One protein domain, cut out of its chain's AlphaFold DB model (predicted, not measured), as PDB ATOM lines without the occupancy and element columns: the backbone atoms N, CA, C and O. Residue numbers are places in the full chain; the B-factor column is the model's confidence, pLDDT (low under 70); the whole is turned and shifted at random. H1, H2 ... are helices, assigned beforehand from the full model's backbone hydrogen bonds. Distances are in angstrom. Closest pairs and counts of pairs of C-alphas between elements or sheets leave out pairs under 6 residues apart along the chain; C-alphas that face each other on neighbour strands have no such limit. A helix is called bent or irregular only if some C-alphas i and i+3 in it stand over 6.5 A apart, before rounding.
ATOM      1  N   ASN A   2      84.656  66.186 104.764       66.88
ATOM      2  CA  ASN A   2      84.977  67.507 105.315       66.88
ATOM      3  C   ASN A   2      83.728  68.136 105.950       66.88
ATOM      4  O   ASN A   2      83.005  68.880 105.292       66.88
ATOM      5  N   ILE A   3      83.426  67.770 107.198       77.88
ATOM      6  CA  ILE A   3      82.275  68.324 107.917       77.88
ATOM      7  C   ILE A   3      82.744  69.585 108.648       77.88
ATOM      8  O   ILE A   3      83.566  69.516 109.559       77.88
ATOM      9  N   THR A   4      82.260  70.737 108.190       76.56
ATOM     10  CA  THR A   4      82.528  72.055 108.776       76.56
ATOM     11  C   THR A   4      81.436  72.395 109.794       76.56
ATOM     12  O   THR A   4      80.438  71.675 109.896       76.56
ATOM     13  N   ASN A   5      81.583  73.510 110.517       70.62
ATOM     14  CA  ASN A   5      80.515  74.014 111.391       70.62
ATOM     15  C   ASN A   5      79.210  74.237 110.617       70.62
ATOM     16  O   ASN A   5      78.166  73.779 111.060       70.62
ATOM     17  N   TYR A   6      79.295  74.798 109.408       73.56
ATOM     18  CA  TYR A   6      78.155  74.925 108.503       73.56
ATOM     19  C   TYR A   6      77.449  73.589 108.249       73.56
ATOM     20  O   TYR A   6      76.233  73.491 108.384       73.56
ATOM     21  N   HIS A   7      78.201  72.544 107.881       76.81
ATOM     22  CA  HIS A   7      77.608  71.237 107.592       76.81
ATOM     23  C   HIS A   7      76.917  70.656 108.828       76.81
ATOM     24  O   HIS A   7      75.860  70.043 108.709       76.81
ATOM     25  N   PHE A   8      77.500  70.863 110.007       81.19
ATOM     26  CA  PHE A   8      76.902  70.431 111.260       81.19
ATOM     27  C   PHE A   8      75.611  71.198 111.572       81.19
ATOM     28  O   PHE A   8      74.592  70.576 111.862       81.19
ATOM     29  N   ASP A   9      75.622  72.526 111.449       74.94
ATOM     30  CA  ASP A   9      74.462  73.366 111.742       74.94
ATOM     31  C   ASP A   9      73.318  73.134 110.735       74.94
ATOM     32  O   ASP A   9      72.162  73.039 111.140       74.94
ATOM     33  N   ALA A  10      73.624  72.915 109.451       76.75
ATOM     34  CA  ALA A  10      72.629  72.541 108.442       76.75
ATOM     35  C   ALA A  10      71.977  71.178 108.740       76.75
ATOM     36  O   ALA A  10      70.770  71.008 108.575       76.75
ATOM     37  N   ILE A  11      72.760  70.196 109.208       83.62
ATOM     38  CA  ILE A  11      72.220  68.899 109.642       83.62
ATOM     39  C   ILE A  11      71.325  69.083 110.869       83.62
ATOM     40  O   ILE A  11      70.239  68.506 110.912       83.62
ATOM     41  N   LEU A  12      71.748  69.890 111.846       79.38
ATOM     42  CA  LEU A  12      70.929  70.187 113.018       79.38
ATOM     43  C   LEU A  12      69.599  70.830 112.623       79.38
ATOM     44  O   LEU A  12      68.562  70.387 113.100       79.38
ATOM     45  N   GLU A  13      69.610  71.804 111.715       74.62
ATOM     46  CA  GLU A  13      68.393  72.464 111.242       74.62
ATOM     47  C   GLU A  13      67.421  71.476 110.577       74.62
ATOM     48  O   GLU A  13      66.231  71.456 110.900       74.62
ATOM     49  N   VAL A  14      67.927  70.604 109.700       81.25
ATOM     50  CA  VAL A  14      67.120  69.554 109.058       81.25
ATOM     51  C   VAL A  14      66.525  68.603 110.100       81.25
ATOM     52  O   VAL A  14      65.336  68.288 110.034       81.25
ATOM     53  N   LEU A  15      67.322  68.169 111.080       82.06
ATOM     54  CA  LEU A  15      66.861  67.276 112.144       82.06
ATOM     55  C   LEU A  15      65.804  67.939 113.033       82.06
ATOM     56  O   LEU A  15      64.799  67.309 113.361       82.06
ATOM     57  N   THR A  16      65.987  69.212 113.385       73.44
ATOM     58  CA  THR A  16      65.012  69.988 114.158       73.44
ATOM     59  C   THR A  16      63.693  70.131 113.399       73.44
ATOM     60  O   THR A  16      62.625  69.946 113.986       73.44
ATOM     61  N   ASN A  17      63.738  70.411 112.095       77.00
ATOM     62  CA  ASN A  17      62.532  70.521 111.274       77.00
ATOM     63  C   ASN A  17      61.800  69.176 111.151       77.00
ATOM     64  O   ASN A  17      60.587  69.125 111.356       77.00
ATOM     65  N   ALA A  18      62.527  68.078 110.931       79.88
ATOM     66  CA  ALA A  18      61.943  66.738 110.902       79.88
ATOM     67  C   ALA A  18      61.293  66.355 112.246       79.88
ATOM     68  O   ALA A  18      60.189  65.814 112.272       79.88
ATOM     69  N   ALA A  19      61.933  66.679 113.376       75.56
ATOM     70  CA  ALA A  19      61.384  66.405 114.705       75.56
ATOM     71  C   ALA A  19      60.057  67.145 114.952       75.56
ATOM     72  O   ALA A  19      59.109  66.551 115.478       75.56
ATOM     73  N   ARG A  20      59.961  68.408 114.507       73.00
ATOM     74  CA  ARG A  20      58.719  69.198 114.552       73.00
ATOM     75  C   ARG A  20      57.611  68.565 113.712       73.00
ATOM     76  O   ARG A  20      56.485  68.440 114.190       73.00
ATOM     77  N   GLU A  21      57.915  68.136 112.488       81.19
ATOM     78  CA  GLU A  21      56.939  67.478 111.605       81.19
ATOM     79  C   GLU A  21      56.421  66.160 112.187       81.19
ATOM     80  O   GLU A  21      55.226  65.864 112.120       81.19
ATOM     81  N   MET A  22      57.305  65.389 112.823       83.69
ATOM     82  CA  MET A  22      56.954  64.129 113.476       83.69
ATOM     83  C   MET A  22      56.179  64.315 114.790       83.69
ATOM     84  O   MET A  22      55.832  63.318 115.423       83.69
ATOM     85  N   LYS A  23      55.887  65.561 115.202       76.19
ATOM     86  CA  LYS A  23      55.243  65.900 116.483       76.19
ATOM     87  C   LYS A  23      55.927  65.227 117.676       76.19
ATOM     88  O   LYS A  23      55.270  64.886 118.660       76.19
ATOM     89  N   ILE A  24      57.237  65.006 117.569       71.38
ATOM     90  CA  ILE A  24      58.054  64.647 118.722       71.38
ATOM     91  C   ILE A  24      57.971  65.860 119.633       71.38
ATOM     92  O   ILE A  24      58.246  66.954 119.157       71.38
ATOM     93  N   ASP A  25      57.510  65.673 120.871       57.62
ATOM     94  CA  ASP A  25      57.254  66.764 121.812       57.62
ATOM     95  C   ASP A  25      58.472  67.688 121.897       57.62
ATOM     96  O   ASP A  25      59.519  67.357 122.467       57.62
ATOM     97  N   VAL A  26      58.341  68.823 121.214       50.97
ATOM     98  CA  VAL A  26      59.449  69.729 120.972       50.97
ATOM     99  C   VAL A  26      59.687  70.556 122.222       50.97
ATOM    100  O   VAL A  26      60.701  71.206 122.262       50.97
ATOM    101  N   ASP A  27      58.893  70.480 123.291       46.69
ATOM    102  CA  ASP A  27      59.244  71.134 124.563       46.69
ATOM    103  C   ASP A  27      60.460  70.464 125.247       46.69
ATOM    104  O   ASP A  27      61.101  71.054 126.111       46.69
ATOM    105  N   THR A  28      60.869  69.266 124.796       51.75
ATOM    106  CA  THR A  28      62.188  68.671 125.117       51.75
ATOM    107  C   THR A  28      63.294  69.109 124.125       51.75
ATOM    108  O   THR A  28      64.479  68.888 124.368       51.75
ATOM    109  N   ILE A  29      62.921  69.721 122.995       47.12
ATOM    110  CA  ILE A  29      63.775  70.112 121.851       47.12
ATOM    111  C   ILE A  29      63.769  71.644 121.603       47.12
ATOM    112  O   ILE A  29      64.572  72.145 120.825       47.12
ATOM    113  N   ASP A  30      62.948  72.450 122.272       41.59
ATOM    114  CA  ASP A  30      62.948  73.916 122.176       41.59
ATOM    115  C   ASP A  30      64.203  74.470 122.886       41.59
ATOM    116  O   ASP A  30      64.827  75.436 122.429       41.59
ATOM    117  N   ASP A  31      64.714  73.678 123.841       45.50
ATOM    118  CA  ASP A  31      66.101  73.626 124.326       45.50
ATOM    119  C   ASP A  31      67.167  73.544 123.206       45.50
ATOM    120  O   ASP A  31      68.319  73.933 123.410       45.50
ATOM    121  N   MET A  32      66.826  73.017 122.025       47.53
ATOM    122  CA  MET A  32      67.742  72.810 120.896       47.53
ATOM    123  C   MET A  32      67.747  73.941 119.866       47.53
ATOM    124  O   MET A  32      68.681  73.987 119.071       47.53
ATOM    125  N   THR A  33      66.765  74.855 119.860       45.81
ATOM    126  CA  THR A  33      66.697  75.888 118.799       45.81
ATOM    127  C   THR A  33      66.716  77.322 119.318       45.81
ATOM    128  O   THR A  33      67.424  78.149 118.746       45.81
ATOM    129  N   GLN A  34      66.000  77.632 120.404       42.56
ATOM    130  CA  GLN A  34      65.999  78.978 121.001       42.56
ATOM    131  C   GLN A  34      66.869  79.041 122.261       42.56
ATOM    132  O   GLN A  34      67.563  80.033 122.478       42.56
ATOM    133  N   GLU A  35      66.957  77.941 123.016       39.59
ATOM    134  CA  GLU A  35      67.840  77.838 124.179       39.59
ATOM    135  C   GLU A  35      69.208  77.196 123.868       39.59
ATOM    136  O   GLU A  35      70.052  77.076 124.747       39.59
ATOM    137  N   PHE A  36      69.533  76.870 122.614       43.69
ATOM    138  CA  PHE A  36      70.859  76.322 122.278       43.69
ATOM    139  C   PHE A  36      72.009  77.322 122.519       43.69
ATOM    140  O   PHE A  36      73.165  76.938 122.716       43.69
ATOM    141  N   LYS A  37      71.672  78.619 122.572       41.03
ATOM    142  CA  LYS A  37      72.568  79.705 122.989       41.03
ATOM    143  C   LYS A  37      72.554  79.975 124.509       41.03
ATOM    144  O   LYS A  37      73.445  80.680 124.973       41.03
ATOM    145  N   SER A  38      71.615  79.429 125.295       37.06
ATOM    146  CA  SER A  38      71.424  79.786 126.722       37.06
ATOM    147  C   SER A  38      71.213  78.626 127.719       37.06
ATOM    148  O   SER A  38      71.392  78.840 128.918       37.06
ATOM    149  N   SER A  39      70.943  77.391 127.281       38.16
ATOM    150  CA  SER A  39      70.697  76.217 128.133       38.16
ATOM    151  C   SER A  39      71.943  75.352 128.296       38.16
ATOM    152  O   SER A  39      72.473  74.774 127.348       38.16
ATOM    153  N   ARG A  40      72.438  75.227 129.530       43.12
ATOM    154  CA  ARG A  40      73.763  74.643 129.824       43.12
ATOM    155  C   ARG A  40      73.896  73.130 129.584       43.12
ATOM    156  O   ARG A  40      75.025  72.657 129.508       43.12
ATOM    157  N   ARG A  41      72.799  72.362 129.501       37.34
ATOM    158  CA  ARG A  41      72.842  70.881 129.537       37.34
ATOM    159  C   ARG A  41      72.740  70.222 128.153       37.34
ATOM    160  O   ARG A  41      73.602  69.417 127.817       37.34
ATOM    161  N   ASN A  42      71.776  70.623 127.320       45.19
ATOM    162  CA  ASN A  42      71.645  70.134 125.937       45.19
ATOM    163  C   ASN A  42      72.711  70.729 124.996       45.19
ATOM    164  O   ASN A  42      73.198  70.049 124.090       45.19
ATOM    165  N   SER A  43      73.188  71.942 125.302       54.22
ATOM    166  CA  SER A  43      74.351  72.551 124.651       54.22
ATOM    167  C   SER A  43      75.613  71.684 124.805       54.22
ATOM    168  O   SER A  43      76.366  71.543 123.852       54.22
ATOM    169  N   GLN A  44      75.838  70.999 125.937       56.91
ATOM    170  CA  GLN A  44      77.056  70.191 126.134       56.91
ATOM    171  C   GLN A  44      77.139  68.947 125.240       56.91
ATOM    172  O   GLN A  44      78.199  68.696 124.674       56.91
ATOM    173  N   VAL A  45      76.052  68.182 125.092       67.06
ATOM    174  CA  VAL A  45      76.063  66.949 124.278       67.06
ATOM    175  C   VAL A  45      76.259  67.289 122.807       67.06
ATOM    176  O   VAL A  45      77.140  66.739 122.149       67.06
ATOM    177  N   VAL A  46      75.486  68.244 122.294       70.56
ATOM    178  CA  VAL A  46      75.573  68.641 120.888       70.56
ATOM    179  C   VAL A  46      76.876  69.399 120.605       70.56
ATOM    180  O   VAL A  46      77.453  69.193 119.544       70.56
ATOM    181  N   ASN A  47      77.412  70.197 121.540       71.56
ATOM    182  CA  ASN A  47      78.751  70.785 121.386       71.56
ATOM    183  C   ASN A  47      79.857  69.719 121.413       71.56
ATOM    184  O   ASN A  47      80.840  69.862 120.688       71.56
ATOM    185  N   GLY A  48      79.700  68.652 122.203       77.06
ATOM    186  CA  GLY A  48      80.605  67.500 122.199       77.06
ATOM    187  C   GLY A  48      80.617  66.798 120.842       77.06
ATOM    188  O   GLY A  48      81.671  66.664 120.229       77.06
ATOM    189  N   ILE A  49      79.436  66.468 120.308       80.06
ATOM    190  CA  ILE A  49      79.312  65.861 118.974       80.06
ATOM    191  C   ILE A  49      79.814  66.825 117.891       80.06
ATOM    192  O   ILE A  49      80.516  66.394 116.982       80.06
ATOM    193  N   ARG A  50      79.518  68.131 117.988       80.00
ATOM    194  CA  ARG A  50      80.056  69.149 117.069       80.00
ATOM    195  C   ARG A  50      81.575  69.083 117.050       80.00
ATOM    196  O   ARG A  50      82.155  69.021 115.971       80.00
ATOM    197  N   SER A  51      82.208  69.079 118.224       77.94
ATOM    198  CA  SER A  51      83.657  68.933 118.349       77.94
ATOM    199  C   SER A  51      84.132  67.659 117.654       77.94
ATOM    200  O   SER A  51      84.956  67.749 116.755       77.94
ATOM    201  N   ASP A  52      83.567  66.496 117.972       81.19
ATOM    202  CA  ASP A  52      84.001  65.209 117.406       81.19
ATOM    203  C   ASP A  52      83.826  65.121 115.883       81.19
ATOM    204  O   ASP A  52      84.648  64.537 115.178       81.19
ATOM    205  N   VAL A  53      82.764  65.725 115.355       79.56
ATOM    206  CA  VAL A  53      82.452  65.728 113.923       79.56
ATOM    207  C   VAL A  53      83.328  66.726 113.160       79.56
ATOM    208  O   VAL A  53      83.753  66.445 112.036       79.56
ATOM    209  N   THR A  54      83.625  67.880 113.760       83.31
ATOM    210  CA  THR A  54      84.389  68.958 113.110       83.31
ATOM    211  C   THR A  54      85.888  68.880 113.367       83.31
ATOM    212  O   THR A  54      86.645  69.465 112.596       83.31
ATOM    213  N   ILE A  55      86.355  68.116 114.367       81.81
ATOM    214  CA  ILE A  55      87.772  68.055 114.767       81.81
ATOM    215  C   ILE A  55      88.691  67.736 113.592       81.81
ATOM    216  O   ILE A  55      89.751  68.337 113.456       81.81
ATOM    217  N   GLY A  56      88.264  66.847 112.692       79.56
ATOM    218  CA  GLY A  56      89.029  66.517 111.496       79.56
ATOM    219  C   GLY A  56      89.208  67.720 110.569       79.56
ATOM    220  O   GLY A  56      90.282  67.893 110.006       79.56
ATOM    221  N   CYS A  57      88.178  68.557 110.409       81.81
ATOM    222  CA  CYS A  57      88.288  69.828 109.693       81.81
ATOM    223  C   CYS A  57      89.184  70.803 110.464       81.81
ATOM    224  O   CYS A  57      90.139  71.314 109.894       81.81
ATOM    225  N   THR A  58      88.933  71.003 111.759       83.19
ATOM    226  CA  THR A  58      89.688  71.936 112.609       83.19
ATOM    227  C   THR A  58      91.189  71.650 112.582       83.19
ATOM    228  O   THR A  58      91.981  72.549 112.328       83.19
ATOM    229  N   VAL A  59      91.593  70.389 112.758       85.56
ATOM    230  CA  VAL A  59      93.006  69.986 112.737       85.56
ATOM    231  C   VAL A  59      93.654  70.278 111.383       85.56
ATOM    232  O   VAL A  59      94.784  70.763 111.346       85.56
ATOM    233  N   ARG A  60      92.956  70.023 110.267       87.69
ATOM    234  CA  ARG A  60      93.495  70.331 108.934       87.69
ATOM    235  C   ARG A  60      93.619  71.833 108.695       87.69
ATOM    236  O   ARG A  60      94.646  72.264 108.184       87.69
ATOM    237  N   MET A  61      92.637  72.625 109.123       87.81
ATOM    238  CA  MET A  61      92.690  74.086 108.993       87.81
ATOM    239  C   MET A  61      93.827  74.690 109.828       87.81
ATOM    240  O   MET A  61      94.539  75.565 109.344       87.81
ATOM    241  N   GLU A  62      94.074  74.181 111.038       87.50
ATOM    242  CA  GLU A  62      95.222  74.603 111.853       87.50
ATOM    243  C   GLU A  62      96.564  74.197 111.221       87.50
ATOM    244  O   GLU A  62      97.511  74.988 111.200       87.50
ATOM    245  N   ALA A  63      96.654  72.993 110.648       89.38
ATOM    246  CA  ALA A  63      97.845  72.562 109.915       89.38
ATOM    247  C   ALA A  63      98.108  73.447 108.684       89.38
ATOM    248  O   ALA A  63      99.240  73.881 108.470       89.38
ATOM    249  N   ALA A  64      97.062  73.766 107.919       91.50
ATOM    250  CA  ALA A  64      97.123  74.656 106.766       91.50
ATOM    251  C   ALA A  64      97.529  76.085 107.160       91.50
ATOM    252  O   ALA A  64      98.390  76.688 106.520       91.50
ATOM    253  N   LYS A  65      96.979  76.616 108.259       91.38
ATOM    254  CA  LYS A  65      97.374  77.917 108.811       91.38
ATOM    255  C   LYS A  65      98.855  77.953 109.169       91.38
ATOM    256  O   LYS A  65      99.564  78.851 108.727       91.38
ATOM    257  N   LYS A  66      99.336  76.949 109.905       91.06
ATOM    258  CA  LYS A  66     100.753  76.838 110.261       91.06
ATOM    259  C   LYS A  66     101.640  76.755 109.019       91.06
ATOM    260  O   LYS A  66     102.687  77.385 108.980       91.06
ATOM    261  N   LYS A  67     101.218  76.008 108.000       90.69
ATOM    262  CA  LYS A  67     101.965  75.860 106.747       90.69
ATOM    263  C   LYS A  67     102.057  77.169 105.961       90.69
ATOM    264  O   LYS A  67     103.136  77.515 105.497       90.69
ATOM    265  N   ASN A  68     100.969  77.941 105.903       91.50
ATOM    266  CA  ASN A  68     100.978  79.291 105.332       91.50
ATOM    267  C   ASN A  68     101.996  80.215 106.031       91.50
ATOM    268  O   ASN A  68     102.599  81.065 105.379       91.50
ATOM    269  N   GLU A  69     102.189  80.058 107.345       90.38
ATOM    270  CA  GLU A  69     103.166  80.824 108.131       90.38
ATOM    271  C   GLU A  69     104.613  80.336 107.923       90.38
ATOM    272  O   GLU A  69     105.533  81.152 107.941       90.38
ATOM    273  N   THR A  70     104.833  79.029 107.730       91.94
ATOM    274  CA  THR A  70     106.182  78.448 107.602       91.94
ATOM    275  C   THR A  70     106.733  78.456 106.183       91.94
ATOM    276  O   THR A  70     107.920  78.717 106.003       91.94
ATOM    277  N   ASP A  71     105.900  78.139 105.191       89.88
ATOM    278  CA  ASP A  71     106.334  77.905 103.807       89.88
ATOM    279  C   ASP A  71     106.330  79.198 102.976       89.88
ATOM    280  O   ASP A  71     106.998  79.262 101.947       89.88
ATOM    281  N   GLY A  72     105.606  80.226 103.428       89.00
ATOM    282  CA  GLY A  72     105.421  81.484 102.705       89.00
ATOM    283  C   GLY A  72     104.268  81.429 101.699       89.00
ATOM    284  O   GLY A  72     104.004  80.414 101.051       89.00
TER     285      GLY A  72
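Overview. This is residues 2 to 72 of the 198 residues of a protein of Perkinsus marinus (strain ATCC 50983 / TXsc) (UniProt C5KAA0). H1 and the first arm of the bent helix H2 make a V, meeting near the start of H1, while a loop, residues 22 to 41, joins its open ends. H2's second arm runs on past the V, and residues 61 to 72 stick out. There are 71 printed residues with two named helices, H1 then H2: all helix, loose, radius of gyration of the C-alphas 16.1 A, spans 54 by 23 by 16 A.

Arrangement. Start at H1, residues 5 to 21; a long link of 20 residues leads to H2, residues 42 to 71. By its hydrogen bonds H2 was assigned as one helix, but it is bent: C-alphas 53 and 56 are 7.1 A apart, and its arms, H2a, residues 42 to 53, and H2b, residues 56 to 71, stand at a steep tilt of 55 degrees. H1, with residues 5 to 8 alone, only just touches residues 50 to 53 of H2a, with 3 pairs of C-alphas within 8 A, the closest Phe 8 and Arg 50 at 6.7 A. They run opposite ways at a steep tilt of 48 degrees. H1 and H2b are apart. Every O i to N i+4 pair in H1, H2a and H2b is within hydrogen-bond range.

Along the chain. Find C-alpha 5 at (80.515, 74.014, 111.391); H1 runs 24.5 A to C-alpha 21. H2a runs 16.7 A, and H2b 22.1 A to C-alpha 71 at (106.334, 77.905, 103.807).

Size, cuts and confidence. The C-alphas farthest apart, of Lys 23 and Gly 72, are 54.3 A apart. The printed part has no cut; pLDDT is under 70 at residue 2 and residues 25 to 45.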